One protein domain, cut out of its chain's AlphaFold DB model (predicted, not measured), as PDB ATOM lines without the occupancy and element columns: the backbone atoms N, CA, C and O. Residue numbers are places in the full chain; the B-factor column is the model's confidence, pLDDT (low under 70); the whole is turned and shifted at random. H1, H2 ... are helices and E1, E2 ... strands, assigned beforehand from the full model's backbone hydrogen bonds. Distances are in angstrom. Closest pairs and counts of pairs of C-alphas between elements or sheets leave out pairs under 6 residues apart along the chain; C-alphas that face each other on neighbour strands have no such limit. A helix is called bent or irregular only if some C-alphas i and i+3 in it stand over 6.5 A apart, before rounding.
ATOM      1  N   PHE A  19      45.104  -5.561  -8.743       83.00
ATOM      2  CA  PHE A  19      43.820  -5.138  -9.323       83.00
ATOM      3  C   PHE A  19      43.865  -5.034 -10.859       83.00
ATOM      4  O   PHE A  19      43.394  -4.072 -11.467       83.00
ATOM      5  N   THR A  20      44.448  -6.042 -11.499       79.19
ATOM      6  CA  THR A  20      44.520  -6.188 -12.951       79.19
ATOM      7  C   THR A  20      43.504  -7.209 -13.449       79.19
ATOM      8  O   THR A  20      42.782  -7.860 -12.688       79.19
ATOM      9  N   ASP A  21      43.461  -7.393 -14.765       71.75
ATOM     10  CA  ASP A  21      42.659  -8.447 -15.369       71.75
ATOM     11  C   ASP A  21      43.057  -9.826 -14.810       71.75
ATOM     12  O   ASP A  21      44.236 -10.153 -14.700       71.75
ATOM     13  N   ASN A  22      42.044 -10.639 -14.488       77.94
ATOM     14  CA  ASN A  22      42.137 -11.978 -13.878       77.94
ATOM     15  C   ASN A  22      42.375 -12.048 -12.361       77.94
ATOM     16  O   ASN A  22      42.645 -13.141 -11.863       77.94
ATOM     17  N   LEU A  23      42.179 -10.957 -11.613       88.25
ATOM     18  CA  LEU A  23      42.060 -11.042 -10.156       88.25
ATOM     19  C   LEU A  23      40.967 -12.052  -9.755       88.25
ATOM     20  O   LEU A  23      39.832 -11.989 -10.240       88.25
ATOM     21  N   VAL A  24      41.326 -12.974  -8.861       91.56
ATOM     22  CA  VAL A  24      40.412 -13.905  -8.193       91.56
ATOM     23  C   VAL A  24      40.331 -13.512  -6.726       91.56
ATOM     24  O   VAL A  24      41.352 -13.392  -6.054       91.56
ATOM     25  N   ILE A  25      39.112 -13.313  -6.236       92.94
ATOM     26  CA  ILE A  25      38.833 -12.883  -4.869       92.94
ATOM     27  C   ILE A  25      38.215 -14.053  -4.127       92.94
ATOM     28  O   ILE A  25      37.195 -14.590  -4.553       92.94
ATOM     29  N   ILE A  26      38.824 -14.437  -3.010       94.81
ATOM     30  CA  ILE A  26      38.289 -15.469  -2.126       94.81
ATOM     31  C   ILE A  26      37.658 -14.768  -0.928       94.81
ATOM     32  O   ILE A  26      38.338 -14.030  -0.214       94.81
ATOM     33  N   VAL A  27      36.364 -14.988  -0.712       94.38
ATOM     34  CA  VAL A  27      35.614 -14.405   0.403       94.38
ATOM     35  C   VAL A  27      35.181 -15.506   1.360       94.38
ATOM     36  O   VAL A  27      34.426 -16.401   0.983       94.38
ATOM     37  N   GLY A  28      35.631 -15.408   2.610       92.75
ATOM     38  CA  GLY A  28      35.143 -16.233   3.716       92.75
ATOM     39  C   GLY A  28      34.040 -15.552   4.532       92.75
ATOM     40  O   GLY A  28      33.680 -14.393   4.299       92.75
ATOM     41  N   SER A  29      33.541 -16.256   5.545       89.88
ATOM     42  CA  SER A  29      32.396 -15.831   6.366       89.88
ATOM     43  C   SER A  29      32.668 -14.590   7.214       89.88
ATOM     44  O   SER A  29      31.732 -13.902   7.615       89.88
ATOM     45  N   GLY A  30      33.939 -14.246   7.445       92.50
ATOM     46  CA  GLY A  30      34.328 -13.050   8.193       92.50
ATOM     47  C   GLY A  30      33.799 -11.747   7.584       92.50
ATOM     48  O   GLY A  30      33.477 -10.824   8.327       92.50
ATOM     49  N   LEU A  31      33.646 -11.680   6.254       93.06
ATOM     50  CA  LEU A  31      33.045 -10.515   5.606       93.06
ATOM     51  C   LEU A  31      31.560 -10.396   5.960       93.06
ATOM     52  O   LEU A  31      31.137  -9.338   6.410       93.06
ATOM     53  N   SER A  32      30.808 -11.492   5.848       94.94
ATOM     54  CA  SER A  32      29.397 -11.556   6.235       94.94
ATOM     55  C   SER A  32      29.197 -11.251   7.722       94.94
ATOM     56  O   SER A  32      28.310 -10.482   8.090       94.94
ATOM     57  N   CYS A  33      30.071 -11.772   8.589       94.81
ATOM     58  CA  CYS A  33      30.050 -11.470  10.023       94.81
ATOM     59  C   CYS A  33      30.221  -9.970  10.289       94.81
ATOM     60  O   CYS A  33      29.568  -9.396  11.158       94.81
ATOM     61  N   ALA A  34      31.074  -9.309   9.506       93.50
ATOM     62  CA  ALA A  34      31.289  -7.876   9.608       93.50
ATOM     63  C   ALA A  34      30.070  -7.044   9.156       93.50
ATOM     64  O   ALA A  34      30.051  -5.842   9.429       93.50
ATOM     65  N   GLU A  35      29.092  -7.660   8.487       95.12
ATOM     66  CA  GLU A  35      27.795  -7.082   8.099       95.12
ATOM     67  C   GLU A  35      26.657  -7.465   9.059       95.12
ATOM     68  O   GLU A  35      25.507  -7.085   8.846       95.12
ATOM     69  N   GLY A  36      26.969  -8.184  10.143       92.75
ATOM     70  CA  GLY A  36      26.012  -8.555  11.185       92.75
ATOM     71  C   GLY A  36      25.524 -10.002  11.135       92.75
ATOM     72  O   GLY A  36      24.689 -10.364  11.958       92.75
ATOM     73  N   LEU A  37      26.040 -10.841  10.228       95.50
ATOM     74  CA  LEU A  37      25.746 -12.278  10.264       95.50
ATOM     75  C   LEU A  37      26.445 -12.961  11.451       95.50
ATOM     76  O   LEU A  37      27.468 -12.474  11.943       95.50
ATOM     77  N   PRO A  38      25.911 -14.096  11.933       93.94
ATOM     78  CA  PRO A  38      26.466 -14.765  13.093       93.94
ATOM     79  C   PRO A  38      27.817 -15.400  12.763       93.94
ATOM     80  O   PRO A  38      27.961 -16.135  11.787       93.94
ATOM     81  N   GLY A  39      28.806 -15.145  13.619       93.19
ATOM     82  CA  GLY A  39      30.052 -15.908  13.635       93.19
ATOM     83  C   GLY A  39      29.894 -17.257  14.344       93.19
ATOM     84  O   GLY A  39      28.849 -17.561  14.921       93.19
ATOM     85  N   MET A  40      30.970 -18.048  14.374       92.12
ATOM     86  CA  MET A  40      30.961 -19.398  14.961       92.12
ATOM     87  C   MET A  40      30.561 -19.437  16.443       92.12
ATOM     88  O   MET A  40      29.886 -20.372  16.858       92.12
ATOM     89  N   GLY A  41      30.932 -18.423  17.233       93.44
ATOM     90  CA  GLY A  41      30.521 -18.329  18.641       93.44
ATOM     91  C   GLY A  41      29.011 -18.138  18.792       93.44
ATOM     92  O   GLY A  41      28.354 -18.930  19.456       93.44
ATOM     93  N   ALA A  42      28.442 -17.166  18.073       94.94
ATOM     94  CA  ALA A  42      26.997 -16.927  18.069       94.94
ATOM     95  C   ALA A  42      26.211 -18.144  17.552       94.94
ATOM     96  O   ALA A  42      25.122 -18.438  18.042       94.94
ATOM     97  N   LEU A  43      26.767 -18.878  16.582       95.12
ATOM     98  CA  LEU A  43      26.181 -20.130  16.118       95.12
ATOM     99  C   LEU A  43      26.203 -21.212  17.207       95.12
ATOM    100  O   LEU A  43      25.195 -21.885  17.406       95.12
ATOM    101  N   ALA A  44      27.316 -21.365  17.928       96.00
ATOM    102  CA  ALA A  44      27.414 -22.307  19.041       96.00
ATOM    103  C   ALA A  44      26.378 -21.987  20.131       96.00
ATOM    104  O   ALA A  44      25.656 -22.886  20.561       96.00
ATOM    105  N   ASP A  45      26.236 -20.714  20.506       96.44
ATOM    106  CA  ASP A  45      25.234 -20.265  21.481       96.44
ATOM    107  C   ASP A  45      23.810 -20.584  21.012       96.44
ATOM    108  O   ASP A  45      23.001 -21.135  21.764       96.44
ATOM    109  N   ARG A  46      23.514 -20.315  19.734       97.06
ATOM    110  CA  ARG A  46      22.206 -20.613  19.143       97.06
ATOM    111  C   ARG A  46      21.900 -22.109  19.131       97.06
ATOM    112  O   ARG A  46      20.757 -22.503  19.363       97.06
ATOM    113  N   LEU A  47      22.897 -22.948  18.866       97.25
ATOM    114  CA  LEU A  47      22.739 -24.400  18.903       97.25
ATOM    115  C   LEU A  47      22.489 -24.892  20.333       97.25
ATOM    116  O   LEU A  47      21.556 -25.667  20.535       97.25
ATOM    117  N   LYS A  48      23.235 -24.399  21.333       95.88
ATOM    118  CA  LYS A  48      22.994 -24.732  22.751       95.88
ATOM    119  C   LYS A  48      21.561 -24.420  23.181       95.88
ATOM    120  O   LYS A  48      20.940 -25.228  23.863       95.88
ATOM    121  N   GLU A  49      21.039 -23.271  22.755       96.31
ATOM    122  CA  GLU A  49      19.675 -22.831  23.058       96.31
ATOM    123  C   GLU A  49      18.613 -23.740  22.413       96.31
ATOM    124  O   GLU A  49      17.636 -24.111  23.058       96.31
ATOM    125  N   ARG A  50      18.780 -24.092  21.131       97.06
ATOM    126  CA  ARG A  50      17.710 -24.693  20.311       97.06
ATOM    127  C   ARG A  50      17.713 -26.221  20.286       97.06
ATOM    128  O   ARG A  50      16.656 -26.825  20.105       97.06
ATOM    129  N   MET A  51      18.872 -26.853  20.455       95.25
ATOM    130  CA  MET A  51      19.014 -28.311  20.357       95.25
ATOM    131  C   MET A  51      18.164 -29.094  21.374       95.25
ATOM    132  O   MET A  51      17.539 -30.071  20.962       95.25
ATOM    133  N   PRO A  52      18.028 -28.683  22.654       92.75
ATOM    134  CA  PRO A  52      17.213 -29.422  23.626       92.75
ATOM    135  C   PRO A  52      15.732 -29.569  23.245       92.75
ATOM    136  O   PRO A  52      15.090 -30.527  23.672       92.75
ATOM    137  N   GLU A  53      15.188 -28.643  22.447       92.62
ATOM    138  CA  GLU A  53      13.801 -28.686  21.956       92.62
ATOM    139  C   GLU A  53      13.623 -29.621  20.751       92.62
ATOM    140  O   GLU A  53      12.503 -30.007  20.422       92.62
ATOM    141  N   CYS A  54      14.721 -29.952  20.066       89.88
ATOM    142  CA  CYS A  54      14.716 -30.646  18.779       89.88
ATOM    143  C   CYS A  54      15.118 -32.124  18.879       89.88
ATOM    144  O   CYS A  54      14.981 -32.847  17.895       89.88
ATOM    145  N   LEU A  55      15.625 -32.556  20.036       94.50
ATOM    146  CA  LEU A  55      16.189 -33.887  20.253       94.50
ATOM    147  C   LEU A  55      15.352 -34.700  21.243       94.50
ATOM    148  O   LEU A  55      14.731 -34.153  22.160       94.50
ATOM    149  N   ASP A  56      15.370 -36.021  21.077       93.94
ATOM    150  CA  ASP A  56      14.846 -36.943  22.079       93.94
ATOM    151  C   ASP A  56      15.831 -37.113  23.252       93.94
ATOM    152  O   ASP A  56      16.925 -36.546  23.272       93.94
ATOM    153  N   ASP A  57      15.438 -37.866  24.278       92.44
ATOM    154  CA  ASP A  57      16.265 -38.007  25.481       92.44
ATOM    155  C   ASP A  57      17.568 -38.785  25.239       92.44
ATOM    156  O   ASP A  57      18.533 -38.578  25.975       92.44
ATOM    157  N   ILE A  58      17.630 -39.633  24.208       91.31
ATOM    158  CA  ILE A  58      18.841 -40.383  23.849       91.31
ATOM    159  C   ILE A  58      19.836 -39.434  23.175       91.31
ATOM    160  O   ILE A  58      20.997 -39.347  23.582       91.31
ATOM    161  N   ASP A  59      19.370 -38.668  22.193       94.06
ATOM    162  CA  ASP A  59      20.192 -37.730  21.438       94.06
ATOM    163  C   ASP A  59      20.641 -36.540  22.291       94.06
ATOM    164  O   ASP A  59      21.754 -36.041  22.111       94.06
ATOM    165  N   LYS A  60      19.852 -36.132  23.294       95.00
ATOM    166  CA  LYS A  60      20.276 -35.126  24.284       95.00
ATOM    167  C   LYS A  60      21.541 -35.527  25.035       95.00
ATOM    168  O   LYS A  60      22.362 -34.660  25.312       95.00
ATOM    169  N   VAL A  61      21.733 -36.807  25.364       94.06
ATOM    170  CA  VAL A  61      22.950 -37.261  26.065       94.06
ATOM    171  C   VAL A  61      24.184 -37.052  25.185       94.06
ATOM    172  O   VAL A  61      25.194 -36.503  25.635       94.06
ATOM    173  N   THR A  62      24.082 -37.431  23.911       93.62
ATOM    174  CA  THR A  62      25.148 -37.229  22.923       93.62
ATOM    175  C   THR A  62      25.402 -35.738  22.694       93.62
ATOM    176  O   THR A  62      26.549 -35.294  22.741       93.62
ATOM    177  N   TRP A  63      24.342 -34.940  22.532       96.44
ATOM    178  CA  TRP A  63      24.453 -33.492  22.375       96.44
ATOM    179  C   TRP A  63      25.095 -32.814  23.583       96.44
ATOM    180  O   TRP A  63      25.953 -31.963  23.389       96.44
ATOM    181  N   ASN A  64      24.750 -33.196  24.814       95.31
ATOM    182  CA  ASN A  64      25.348 -32.602  26.012       95.31
ATOM    183  C   ASN A  64      26.871 -32.789  26.025       95.31
ATOM    184  O   ASN A  64      27.600 -31.845  26.305       95.31
ATOM    185  N   THR A  65      27.354 -33.959  25.597       94.38
ATOM    186  CA  THR A  65      28.798 -34.230  25.481       94.38
ATOM    187  C   THR A  65      29.485 -33.281  24.487       94.38
ATOM    188  O   THR A  65      30.586 -32.794  24.742       94.38
ATOM    189  N   ILE A  66      28.829 -32.990  23.359       95.12
ATOM    190  CA  ILE A  66      29.311 -32.015  22.366       95.12
ATOM    191  C   ILE A  66      29.240 -30.594  22.945       95.12
ATOM    192  O   ILE A  66      30.210 -29.840  22.870       95.12
ATOM    193  N   SER A  67      28.100 -30.241  23.544       95.25
ATOM    194  CA  SER A  67      27.788 -28.921  24.092       95.25
ATOM    195  C   SER A  67      28.786 -28.486  25.164       95.25
ATOM    196  O   SER A  67      29.205 -27.328  25.165       95.25
ATOM    197  N   ASP A  68      29.210 -29.413  26.022       94.75
ATOM    198  CA  ASP A  68      30.193 -29.173  27.083       94.75
ATOM    199  C   ASP A  68      31.569 -28.758  26.533       94.75
ATOM    200  O   ASP A  68      32.323 -28.051  27.201       94.75
ATOM    201  N   CYS A  69      31.897 -29.152  25.298       94.44
ATOM    202  CA  CYS A  69      33.156 -28.796  24.643       94.44
ATOM    203  C   CYS A  69      33.079 -27.499  23.822       94.44
ATOM    204  O   CYS A  69      34.122 -27.001  23.397       94.44
ATOM    205  N   LEU A  70      31.885 -26.941  23.583       94.19
ATOM    206  CA  LEU A  70      31.714 -25.797  22.678       94.19
ATOM    207  C   LEU A  70      32.461 -24.544  23.147       94.19
ATOM    208  O   LEU A  70      33.008 -23.828  22.314       94.19
ATOM    209  N   ASP A  71      32.513 -24.290  24.459       91.38
ATOM    210  CA  ASP A  71      33.165 -23.089  25.002       91.38
ATOM    211  C   ASP A  71      34.692 -23.165  24.948       91.38
ATOM    212  O   ASP A  71      35.360 -22.149  24.762       91.38
ATOM    213  N   SER A  72      35.253 -24.366  25.105       93.75
ATOM    214  CA  SER A  72      36.702 -24.571  25.123       93.75
ATOM    215  C   SER A  72      37.295 -24.846  23.742       93.75
ATOM    216  O   SER A  72      38.401 -24.396  23.464       93.75
ATOM    217  N   GLU A  73      36.584 -25.590  22.891       92.81
ATOM    218  CA  GLU A  73      37.103 -26.109  21.612       92.81
ATOM    219  C   GLU A  73      36.455 -25.423  20.390       92.81
ATOM    220  O   GLU A  73      36.895 -25.613  19.255       92.81
ATOM    221  N   GLY A  74      35.392 -24.636  20.595       93.38
ATOM    222  CA  GLY A  74      34.551 -24.114  19.517       93.38
ATOM    223  C   GLY A  74      33.694 -25.197  18.851       93.38
ATOM    224  O   GLY A  74      33.852 -26.393  19.093       93.38
ATOM    225  N   LEU A  75      32.767 -24.781  17.980       91.81
ATOM    226  CA  LEU A  75      31.836 -25.702  17.314       91.81
ATOM    227  C   LEU A  75      32.550 -26.750  16.447       91.81
ATOM    228  O   LEU A  75      32.225 -27.931  16.523       91.81
ATOM    229  N   GLU A  76      33.537 -26.330  15.656       91.75
ATOM    230  CA  GLU A  76      34.301 -27.243  14.800       91.75
ATOM    231  C   GLU A  76      35.108 -28.250  15.633       91.75
ATOM    232  O   GLU A  76      35.021 -29.454  15.401       91.75
ATOM    233  N   GLY A  77      35.831 -27.780  16.656       94.31
ATOM    234  CA  GLY A  77      36.617 -28.646  17.533       94.31
ATOM    235  C   GLY A  77      35.752 -29.635  18.318       94.31
ATOM    236  O   GLY A  77      36.100 -30.813  18.419       94.31
ATOM    237  N   ALA A  78      34.592 -29.195  18.812       94.81
ATOM    238  CA  ALA A  78      33.658 -30.057  19.529       94.81
ATOM    239  C   ALA A  78      33.110 -31.189  18.643       94.81
ATOM    240  O   ALA A  78      33.114 -32.342  19.073       94.81
ATOM    241  N   LEU A  79      32.705 -30.886  17.404       94.00
ATOM    242  CA  LEU A  79      32.178 -31.881  16.458       94.00
ATOM    243  C   LEU A  79      33.252 -32.846  15.936       94.00
ATOM    244  O   LEU A  79      32.948 -33.999  15.631       94.00
ATOM    245  N   LEU A  80      34.514 -32.410  15.861       93.75
ATOM    246  CA  LEU A  80      35.642 -33.288  15.534       93.75
ATOM    247  C   LEU A  80      35.974 -34.259  16.675       93.75
ATOM    248  O   LEU A  80      36.360 -35.400  16.430       93.75
ATOM    249  N   LYS A  81      35.851 -33.800  17.924       93.88
ATOM    250  CA  LYS A  81      36.175 -34.582  19.124       93.88
ATOM    251  C   LYS A  81      35.061 -35.553  19.507       93.88
ATOM    252  O   LYS A  81      35.336 -36.663  19.961       93.88
ATOM    253  N   HIS A  82      33.815 -35.133  19.321       92.81
ATOM    254  CA  HIS A  82      32.620 -35.888  19.660       92.81
ATOM    255  C   HIS A  82      31.714 -35.963  18.436       92.81
ATOM    256  O   HIS A  82      31.081 -34.982  18.051       92.81
ATOM    257  N   GLN A  83      31.666 -37.147  17.827       89.38
ATOM    258  CA  GLN A  83      30.910 -37.361  16.604       89.38
ATOM    259  C   GLN A  83      29.408 -37.186  16.859       89.38
ATOM    260  O   GLN A  83      28.817 -37.886  17.684       89.38
ATOM    261  N   ALA A  84      28.801 -36.258  16.123       92.44
ATOM    262  CA  ALA A  84      27.356 -36.133  16.044       92.44
ATOM    263  C   ALA A  84      26.765 -37.340  15.299       92.44
ATOM    264  O   ALA A  84      27.358 -37.859  14.356       92.44
ATOM    265  N   ASN A  85      25.595 -37.800  15.736       94.00
ATOM    266  CA  ASN A  85      24.816 -38.763  14.964       94.00
ATOM    267  C   ASN A  85      23.959 -38.040  13.912       94.00
ATOM    268  O   ASN A  85      23.834 -36.816  13.937       94.00
ATOM    269  N   GLU A  86      23.333 -38.801  13.011       95.31
ATOM    270  CA  GLU A  86      22.543 -38.241  11.906       95.31
ATOM    271  C   GLU A  86      21.423 -37.296  12.382       95.31
ATOM    272  O   GLU A  86      21.179 -36.268  11.747       95.31
ATOM    273  N   THR A  87      20.769 -37.588  13.515       95.62
ATOM    274  CA  THR A  87      19.721 -36.721  14.077       95.62
ATOM    275  C   THR A  87      20.286 -35.368  14.508       95.62
ATOM    276  O   THR A  87      19.729 -34.319  14.175       95.62
ATOM    277  N   ILE A  88      21.413 -35.379  15.224       96.25
ATOM    278  CA  ILE A  88      22.101 -34.178  15.704       96.25
ATOM    279  C   ILE A  88      22.633 -33.367  14.523       96.25
ATOM    280  O   ILE A  88      22.436 -32.156  14.488       96.25
ATOM    281  N   GLU A  89      23.253 -34.011  13.532       96.06
ATOM    282  CA  GLU A  89      23.727 -33.339  12.319       96.06
ATOM    283  C   GLU A  89      22.576 -32.665  11.564       96.06
ATOM    284  O   GLU A  89      22.666 -31.484  11.219       96.06
ATOM    285  N   ALA A  90      21.457 -33.369  11.367       96.56
ATOM    286  CA  ALA A  90      20.277 -32.808  10.719       96.56
ATOM    287  C   ALA A  90      19.709 -31.605  11.494       96.56
ATOM    288  O   ALA A  90      19.320 -30.602  10.885       96.56
ATOM    289  N   ALA A  91      19.696 -31.674  12.828       97.12
ATOM    290  CA  ALA A  91      19.260 -30.573  13.680       97.12
ATOM    291  C   ALA A  91      20.215 -29.369  13.591       97.12
ATOM    292  O   ALA A  91      19.748 -28.241  13.410       97.12
ATOM    293  N   ILE A  92      21.535 -29.594  13.618       96.25
ATOM    294  CA  ILE A  92      22.551 -28.548  13.434       96.25
ATOM    295  C   ILE A  92      22.364 -27.859  12.084       96.25
ATOM    296  O   ILE A  92      22.294 -26.630  12.039       96.25
ATOM    297  N   ILE A  93      22.238 -28.626  10.996       95.88
ATOM    298  CA  ILE A  93      22.039 -28.087   9.645       95.88
ATOM    299  C   ILE A  93      20.791 -27.206   9.610       95.88
ATOM    300  O   ILE A  93      20.855 -26.066   9.148       95.88
ATOM    301  N   LYS A  94      19.666 -27.704  10.135       97.19
ATOM    302  CA  LYS A  94      18.397 -26.972  10.142       97.19
ATOM    303  C   LYS A  94      18.492 -25.670  10.938       97.19
ATOM    304  O   LYS A  94      18.154 -24.615  10.407       97.19
ATOM    305  N   ILE A  95      18.974 -25.730  12.180       97.44
ATOM    306  CA  ILE A  95      19.080 -24.557  13.062       97.44
ATOM    307  C   ILE A  95      20.044 -23.525  12.468       97.44
ATOM    308  O   ILE A  95      19.745 -22.331  12.466       97.44
ATOM    309  N   THR A  96      21.175 -23.979  11.923       95.75
ATOM    310  CA  THR A  96      22.169 -23.108  11.281       95.75
ATOM    311  C   THR A  96      21.578 -22.415  10.060       95.75
ATOM    312  O   THR A  96      21.682 -21.196   9.943       95.75
ATOM    313  N   ALA A  97      20.921 -23.165   9.170       95.50
ATOM    314  CA  ALA A  97      20.318 -22.621   7.957       95.50
ATOM    315  C   ALA A  97      19.221 -21.596   8.279       95.50
ATOM    316  O   ALA A  97      19.208 -20.513   7.696       95.50
ATOM    317  N   GLU A  98      18.338 -21.898   9.235       96.69
ATOM    318  CA  GLU A  98      17.303 -20.967   9.697       96.69
ATOM    319  C   GLU A  98      17.912 -19.693  10.297       96.69
ATOM    320  O   GLU A  98      17.440 -18.588  10.017       96.69
ATOM    321  N   TYR A  99      18.975 -19.830  11.095       96.50
ATOM    322  CA  TYR A  99      19.614 -18.693  11.744       96.50
ATOM    323  C   TYR A  99      20.336 -17.786  10.742       96.50
ATOM    324  O   TYR A  99      20.071 -16.585  10.710       96.50
ATOM    325  N   VAL A 100      21.175 -18.358   9.872       95.56
ATOM    326  CA  VAL A 100      21.884 -17.608   8.823       95.56
ATOM    327  C   VAL A 100      20.894 -16.927   7.884       95.56
ATOM    328  O   VAL A 100      21.052 -15.742   7.608       95.56
ATOM    329  N   LEU A 101      19.837 -17.623   7.450       95.88
ATOM    330  CA  LEU A 101      18.811 -17.038   6.583       95.88
ATOM    331  C   LEU A 101      18.090 -15.863   7.258       95.88
ATOM    332  O   LEU A 101      17.813 -14.855   6.610       95.88
ATOM    333  N   SER A 102      17.780 -15.976   8.553       97.19
ATOM    334  CA  SER A 102      17.127 -14.897   9.298       97.19
ATOM    335  C   SER A 102      18.026 -13.666   9.433       97.19
ATOM    336  O   SER A 102      17.567 -12.548   9.191       97.19
ATOM    337  N   GLU A 103      19.301 -13.849   9.781       97.00
ATOM    338  CA  GLU A 103      20.252 -12.738   9.929       97.00
ATOM    339  C   GLU A 103      20.650 -12.126   8.576       97.00
ATOM    340  O   GLU A 103      20.738 -10.903   8.468       97.00
ATOM    341  N   GLU A 104      20.775 -12.932   7.514       97.06
ATOM    342  CA  GLU A 104      20.931 -12.449   6.134       97.06
ATOM    343  C   GLU A 104      19.783 -11.508   5.756       97.06
ATOM    344  O   GLU A 104      20.016 -10.386   5.304       97.06
ATOM    345  N   GLN A 105      18.534 -11.937   5.967       97.00
ATOM    346  CA  GLN A 105      17.369 -11.118   5.638       97.00
ATOM    347  C   GLN A 105      17.371  -9.800   6.411       97.00
ATOM    348  O   GLN A 105      17.040  -8.762   5.841       97.00
ATOM    349  N   LYS A 106      17.765  -9.810   7.689       97.00
ATOM    350  CA  LYS A 106      17.901  -8.578   8.481       97.00
ATOM    351  C   LYS A 106      18.966  -7.652   7.898       97.00
ATOM    352  O   LYS A 106      18.686  -6.466   7.733       97.00
ATOM    353  N   ALA A 107      20.142  -8.180   7.559       96.56
ATOM    354  CA  ALA A 107      21.233  -7.401   6.978       96.56
ATOM    355  C   ALA A 107      20.829  -6.775   5.632       96.56
ATOM    356  O   ALA A 107      20.978  -5.567   5.444       96.56
ATOM    357  N   ILE A 108      20.228  -7.562   4.733       96.81
ATOM    358  CA  ILE A 108      19.738  -7.089   3.430       96.81
ATOM    359  C   ILE A 108      18.636  -6.038   3.609       96.81
ATOM    360  O   ILE A 108      18.714  -4.956   3.026       96.81
ATOM    361  N   ASN A 109      17.629  -6.310   4.445       96.81
ATOM    362  CA  ASN A 109      16.525  -5.376   4.677       96.81
ATOM    363  C   ASN A 109      17.017  -4.051   5.258       96.81
ATOM    364  O   ASN A 109      16.536  -2.994   4.851       96.81
ATOM    365  N   LYS A 110      17.992  -4.097   6.172       96.06
ATOM    366  CA  LYS A 110      18.636  -2.899   6.707       96.06
ATOM    367  C   LYS A 110      19.328  -2.105   5.599       96.06
ATOM    368  O   LYS A 110      19.089  -0.908   5.483       96.06
ATOM    369  N   CYS A 111      20.122  -2.767   4.755       95.81
ATOM    370  CA  CYS A 111      20.809  -2.115   3.638       95.81
ATOM    371  C   CYS A 111      19.831  -1.420   2.686       95.81
ATOM    372  O   CYS A 111      20.059  -0.276   2.302       95.81
ATOM    373  N   ILE A 112      18.717  -2.077   2.349       95.62
ATOM    374  CA  ILE A 112      17.673  -1.504   1.490       95.62
ATOM    375  C   ILE A 112      16.988  -0.317   2.178       95.62
ATOM    376  O   ILE A 112      16.851   0.745   1.573       95.62
ATOM    377  N   ALA A 113      16.555  -0.478   3.431       96.94
ATOM    378  CA  ALA A 113      15.802   0.545   4.156       96.94
ATOM    379  C   ALA A 113      16.631   1.809   4.429       96.94
ATOM    380  O   ALA A 113      16.106   2.920   4.367       96.94
ATOM    381  N   GLU A 114      17.921   1.643   4.719       96.31
ATOM    382  CA  GLU A 114      18.841   2.733   5.051       96.31
ATOM    383  C   GLU A 114      19.638   3.230   3.832       96.31
ATOM    384  O   GLU A 114      20.414   4.178   3.954       96.31
ATOM    385  N   ASN A 115      19.450   2.617   2.653       93.94
ATOM    386  CA  ASN A 115      20.251   2.861   1.447       93.94
ATOM    387  C   ASN A 115      21.765   2.773   1.739       93.94
ATOM    388  O   ASN A 115      22.564   3.625   1.330       93.94
ATOM    389  N   GLN A 116      22.142   1.751   2.512       93.88
ATOM    390  CA  GLN A 116      23.505   1.508   2.962       93.88
ATOM    391  C   GLN A 116      24.161   0.409   2.118       93.88
ATOM    392  O   GLN A 116      23.639  -0.694   1.979       93.88
ATOM    393  N   LYS A 117      25.364   0.702   1.617       94.88
ATOM    394  CA  LYS A 117      26.229  -0.265   0.933       94.88
ATOM    395  C   LYS A 117      26.841  -1.261   1.916       94.88
ATOM    396  O   LYS A 117      27.369  -0.850   2.954       94.88
ATOM    397  N   LEU A 118      26.888  -2.532   1.519       96.50
ATOM    398  CA  LEU A 118      27.765  -3.522   2.147       96.50
ATOM    399  C   LEU A 118      29.234  -3.171   1.866       96.50
ATOM    400  O   LEU A 118      29.566  -2.558   0.849       96.50
ATOM    401  N   LYS A 119      30.156  -3.594   2.731       94.44
ATOM    402  CA  LYS A 119      31.602  -3.356   2.586       94.44
ATOM    403  C   LYS A 119      32.134  -3.873   1.254       94.44
ATOM    404  O   LYS A 119      32.958  -3.204   0.632       94.44
ATOM    405  N   PHE A 120      31.635  -5.018   0.785       95.50
ATOM    406  CA  PHE A 120      32.047  -5.582  -0.502       95.50
ATOM    407  C   PHE A 120      31.683  -4.688  -1.693       95.50
ATOM    408  O   PHE A 120      32.454  -4.595  -2.646       95.50
ATOM    409  N   SER A 121      30.554  -3.977  -1.619       95.06
ATOM    410  CA  SER A 121      30.096  -3.067  -2.673       95.06
ATOM    411  C   SER A 121      31.128  -1.980  -2.979       95.06
ATOM    412  O   SER A 121      31.343  -1.634  -4.137       95.06
ATOM    413  N   TYR A 122      31.854  -1.492  -1.970       93.25
ATOM    414  CA  TYR A 122      32.906  -0.491  -2.175       93.25
ATOM    415  C   TYR A 122      34.104  -1.019  -2.966       93.25
ATOM    416  O   TYR A 122      34.804  -0.232  -3.595       93.25
ATOM    417  N   LEU A 123      34.352  -2.330  -2.951       91.06
ATOM    418  CA  LEU A 123      35.473  -2.931  -3.667       91.06
ATOM    419  C   LEU A 123      35.175  -3.067  -5.164       91.06
ATOM    420  O   LEU A 123      36.057  -2.826  -5.988       91.06
ATOM    421  N   LEU A 124      33.935  -3.419  -5.516       90.19
ATOM    422  CA  LEU A 124      33.530  -3.804  -6.872       90.19
ATOM    423  C   LEU A 124      34.006  -2.852  -7.982       90.19
ATOM    424  O   LEU A 124      34.622  -3.335  -8.940       90.19
ATOM    425  N   PRO A 125      33.837  -1.516  -7.879       86.25
ATOM    426  CA  PRO A 125      34.259  -0.592  -8.931       86.25
ATOM    427  C   PRO A 125      35.755  -0.649  -9.263       86.25
ATOM    428  O   PRO A 125      36.135  -0.242 -10.366       86.25
ATOM    429  N   HIS A 126      36.578  -1.151  -8.340       85.94
ATOM    430  CA  HIS A 126      38.036  -1.163  -8.416       85.94
ATOM    431  C   HIS A 126      38.629  -2.525  -8.813       85.94
ATOM    432  O   HIS A 126      39.828  -2.605  -9.047       85.94
ATOM    433  N   ILE A 127      37.818  -3.586  -8.925       85.44
ATOM    434  CA  ILE A 127      38.312  -4.966  -9.116       85.44
ATOM    435  C   ILE A 127      38.885  -5.224 -10.513       85.44
ATOM    436  O   ILE A 127      39.726  -6.103 -10.681       85.44
ATOM    437  N   SER A 128      38.418  -4.503 -11.532       77.94
ATOM    438  CA  SER A 128      38.788  -4.786 -12.918       77.94
ATOM    439  C   SER A 128      38.916  -3.515 -13.747       77.94
ATOM    440  O   SER A 128      38.033  -2.651 -13.729       77.94
ATOM    441  N   ALA A 129      40.003  -3.447 -14.516       73.75
ATOM    442  CA  ALA A 129      40.227  -2.437 -15.545       73.75
ATOM    443  C   ALA A 129      39.600  -2.816 -16.907       73.75
ATOM    444  O   ALA A 129      39.554  -1.979 -17.811       73.75
ATOM    445  N   SER A 130      39.100  -4.051 -17.060       74.75
ATOM    446  CA  SER A 130      38.465  -4.545 -18.289       74.75
ATOM    447  C   SER A 130      37.153  -3.830 -18.626       74.75
ATOM    448  O   SER A 130      36.443  -3.321 -17.757       74.75
ATOM    449  N   ASN A 131      36.785  -3.866 -19.912       75.31
ATOM    450  CA  ASN A 131      35.454  -3.490 -20.387       75.31
ATOM    451  C   ASN A 131      34.846  -4.618 -21.253       75.31
ATOM    452  O   ASN A 131      35.344  -4.853 -22.361       75.31
ATOM    453  N   PRO A 132      33.770  -5.294 -20.806       78.94
ATOM    454  CA  PRO A 132      33.069  -5.094 -19.529       78.94
ATOM    455  C   PRO A 132      33.948  -5.439 -18.314       78.94
ATOM    456  O   PRO A 132      34.865  -6.253 -18.428       78.94
ATOM    457  N   LYS A 133      33.660  -4.826 -17.159       84.25
ATOM    458  CA  LYS A 133      34.322  -5.174 -15.895       84.25
ATOM    459  C   LYS A 133      33.892  -6.573 -15.462       84.25
ATOM    460  O   LYS A 133      32.711  -6.901 -15.545       84.25
ATOM    461  N   ILE A 134      34.840  -7.386 -14.999       86.62
ATOM    462  CA  ILE A 134      34.570  -8.751 -14.530       86.62
ATOM    463  C   ILE A 134      35.256  -8.953 -13.183       86.62
ATOM    464  O   ILE A 134      36.479  -8.869 -13.093       86.62
ATOM    465  N   ALA A 135      34.470  -9.269 -12.157       90.88
ATOM    466  CA  ALA A 135      34.952  -9.694 -10.851       90.88
ATOM    467  C   ALA A 135      34.784 -11.212 -10.732       90.88
ATOM    468  O   ALA A 135      33.701 -11.737 -10.985       90.88
ATOM    469  N   ARG A 136      35.855 -11.926 -10.374       92.50
ATOM    470  CA  ARG A 136      35.803 -13.369 -10.109       92.50
ATOM    471  C   ARG A 136      35.847 -13.580  -8.610       92.50
ATOM    472  O   ARG A 136      36.885 -13.346  -7.996       92.50
ATOM    473  N   VAL A 137      34.726 -14.005  -8.044       94.56
ATOM    474  CA  VAL A 137      34.586 -14.224  -6.606       94.56
ATOM    475  C   VAL A 137      34.345 -15.704  -6.349       94.56
ATOM    476  O   VAL A 137      33.511 -16.324  -7.002       94.56
ATOM    477  N   ILE A 138      35.098 -16.264  -5.408       95.00
ATOM    478  CA  ILE A 138      34.902 -17.605  -4.868       95.00
ATOM    479  C   ILE A 138      34.540 -17.423  -3.401       95.00
ATOM    480  O   ILE A 138      35.282 -16.795  -2.648       95.00
ATOM    481  N   THR A 139      33.407 -17.971  -2.985       93.69
ATOM    482  CA  THR A 139      32.997 -17.966  -1.584       93.69
ATOM    483  C   THR A 139      32.445 -19.324  -1.191       93.69
ATOM    484  O   THR A 139      31.865 -20.031  -2.013       93.69
ATOM    485  N   THR A 140      32.673 -19.701   0.063       87.44
ATOM    486  CA  THR A 140      32.076 -20.883   0.699       87.44
ATOM    487  C   THR A 140      30.926 -20.495   1.628       87.44
ATOM    488  O   THR A 140      30.462 -21.327   2.402       87.44
ATOM    489  N   ASN A 141      30.515 -19.225   1.618       89.50
ATOM    490  CA  ASN A 141      29.461 -18.728   2.490       89.50
ATOM    491  C   ASN A 141      28.093 -19.243   2.024       89.50
ATOM    492  O   ASN A 141      27.868 -19.467   0.837       89.50
ATOM    493  N   TYR A 142      27.183 -19.419   2.979       86.06
ATOM    494  CA  TYR A 142      25.808 -19.863   2.721       86.06
ATOM    495  C   TYR A 142      24.833 -18.701   2.487       86.06
ATOM    496  O   TYR A 142      23.688 -18.935   2.107       86.06
ATOM    497  N   ASP A 143      25.273 -17.469   2.750       94.44
ATOM    498  CA  ASP A 143      24.511 -16.245   2.525       94.44
ATOM    499  C   ASP A 143      24.735 -15.666   1.120       94.44
ATOM    500  O   ASP A 143      25.674 -16.030   0.414       94.44
ATOM    501  N   ARG A 144      23.860 -14.738   0.739       94.12
ATOM    502  CA  ARG A 144      23.789 -14.081  -0.569       94.12
ATOM    503  C   ARG A 144      24.254 -12.628  -0.520       94.12
ATOM    504  O   ARG A 144      23.845 -11.811  -1.350       94.12
ATOM    505  N   LEU A 145      25.054 -12.252   0.482       96.88
ATOM    506  CA  LEU A 145      25.479 -10.862   0.640       96.88
ATOM    507  C   LEU A 145      26.409 -10.405  -0.487       96.88
ATOM    508  O   LEU A 145      26.410  -9.224  -0.822       96.88
ATOM    509  N   ILE A 146      27.176 -11.313  -1.097       95.94
ATOM    510  CA  ILE A 146      28.032 -10.988  -2.245       95.94
ATOM    511  C   ILE A 146      27.195 -10.665  -3.477       95.94
ATOM    512  O   ILE A 146      27.446  -9.659  -4.145       95.94
ATOM    513  N   GLU A 147      26.188 -11.486  -3.759       94.44
ATOM    514  CA  GLU A 147      25.247 -11.270  -4.848       94.44
ATOM    515  C   GLU A 147      24.494  -9.961  -4.643       94.44
ATOM    516  O   GLU A 147      24.491  -9.117  -5.539       94.44
ATOM    517  N   PHE A 148      23.962  -9.739  -3.438       95.88
ATOM    518  CA  PHE A 148      23.290  -8.491  -3.094       95.88
ATOM    519  C   PHE A 148      24.220  -7.279  -3.242       95.88
ATOM    520  O   PHE A 148      23.835  -6.282  -3.845       95.88
ATOM    521  N   ALA A 149      25.459  -7.353  -2.740       95.69
ATOM    522  CA  ALA A 149      26.436  -6.269  -2.855       95.69
ATOM    523  C   ALA A 149      26.717  -5.887  -4.313       95.69
ATOM    524  O   ALA A 149      26.932  -4.711  -4.612       95.69
ATOM    525  N   ALA A 150      26.738  -6.880  -5.199       94.00
ATOM    526  CA  ALA A 150      26.977  -6.699  -6.618       94.00
ATOM    527  C   ALA A 150      25.754  -6.161  -7.358       94.00
ATOM    528  O   ALA A 150      25.896  -5.194  -8.106       94.00
ATOM    529  N   GLU A 151      24.562  -6.690  -7.090       93.00
ATOM    530  CA  GLU A 151      23.310  -6.139  -7.616       93.00
ATOM    531  C   GLU A 151      23.111  -4.684  -7.168       93.00
ATOM    532  O   GLU A 151      22.755  -3.838  -7.986       93.00
ATOM    533  N   TYR A 152      23.437  -4.364  -5.911       92.69
ATOM    534  CA  TYR A 152      23.391  -3.003  -5.369       92.69
ATOM    535  C   TYR A 152      24.313  -2.030  -6.125       92.69
ATOM    536  O   TYR A 152      23.977  -0.865  -6.316       92.69
ATOM    537  N   GLU A 153      25.481  -2.497  -6.579       91.38
ATOM    538  CA  GLU A 153      26.417  -1.713  -7.402       91.38
ATOM    539  C   GLU A 153      26.169  -1.863  -8.903       91.38
ATOM    540  O   GLU A 153      27.039  -1.513  -9.711       91.38
ATOM    541  N   ASN A 154      25.003  -2.376  -9.292       89.19
ATOM    542  CA  ASN A 154      24.583  -2.499 -10.678       89.19
ATOM    543  C   ASN A 154      25.373  -3.524 -11.526       89.19
ATOM    544  O   ASN A 154      25.440  -3.431 -12.758       89.19
ATOM    545  N   TRP A 155      25.955  -4.537 -10.877       90.00
ATOM    546  CA  TRP A 155      26.649  -5.651 -11.528       90.00
ATOM    547  C   TRP A 155      25.692  -6.802 -11.842       90.00
ATOM    548  O   TRP A 155      24.829  -7.159 -11.046       90.00
ATOM    549  N   GLY A 156      25.886  -7.427 -13.004       89.75
ATOM    550  CA  GLY A 156      25.242  -8.698 -13.329       89.75
ATOM    551  C   GLY A 156      25.897  -9.870 -12.591       89.75
ATOM    552  O   GLY A 156      27.121  -9.907 -12.448       89.75
TER     553      GLY A 156
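AT A GLANCE: This is residues 19 to 156 of the 197 residues of an uncharacterized protein of Mannheimia haemolytica (UniProt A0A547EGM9). Picture two lobes joined by one long helix: in one lobe H2 and H3 pack on the first part of H5 and H4 packs on H2, and the two-stranded sheet of E1 and E2 makes the other lobe with H1, H6 and H7. H5 runs from the first lobe to the second, passing H7. The printed part has 138 residues, with two named strands and seven named helices in the order E1 H1 H2 H3 H4 H5 H6 E2 H7; the sheet, order E1, E2, is parallel, and the class is mostly helix. The whole is loose, with a radius of gyration of the C-alphas of 18.6 A, and elongated, spanning 60 by 32 by 24 A.

IN THESE COORDINATES: Find C-alpha 24 at (40.412, -13.905, -8.193); there E1 begins, residues 24 to 27. H1 follows, residues 29 to 33. Next come H2, residues 40 to 54, 20.1 A long, H3, residues 57 to 67, 14.7 A, and H4, residues 70 to 81. From C-alpha 86 at (22.543, -38.241, 11.906), H5 runs 41.7 A to residue 114. Then read H6, residues 119 to 126, E2, residues 136 to 139, and H7, residues 145 to 152, which ends at (23.391, -3.003, -5.369). H2 and H4 are irregular, with C-alphas 49 and 52 at 7.1 A and 72 and 75 at 9.3 A; H6 is only just so, with 122 and 125 at 6.9 A.

HOW THE PARTS SIT: Start at E1: it is parallel to E2 at 26 degrees, with N 25 and O 136 at 2.8 A. E1, the six helices H1 to H6 and E2 form a strand-helix-strand unit, two parallel neighbour strands with helices between. H1 and H5 are near each other. H2 and H3 form a helical hairpin at a shallow tilt of 13 degrees, closest at C-alphas 48 and 67, 6.5 A, with residues 48 to 52 of H2 alone. H2 touches H4 about perpendicular, 74 degrees, at C-alphas 44 and 75, 5.8 A. H5, with residues 91 to 96 alone, touches H2 at a steep tilt of 56 degrees, at C-alphas 54 and 91, 6.8 A. H6 touches H7 at C-alphas 121 and 149, 4.9 A. H5 and H7 only just touch, with 3 pairs of C-alphas within 8 A, the closest 104 and 145. H3 and H7 are apart. Every O i to N i+4 pair is within hydrogen-bond range in H1, H5 and H7, against 8 of 11 in H2, 5 of 7 in H3, 5 of 8 in H4 and 1 of 4 in H6, where 4 of 5 O i to N i+3 pairs are.

THE WHOLE: Look at C-alphas 57 and 131, the two farthest apart, at 60.5 A. The printed part has no cut and no long link. Its mean pLDDT is 92.8, and no printed residue is under 70.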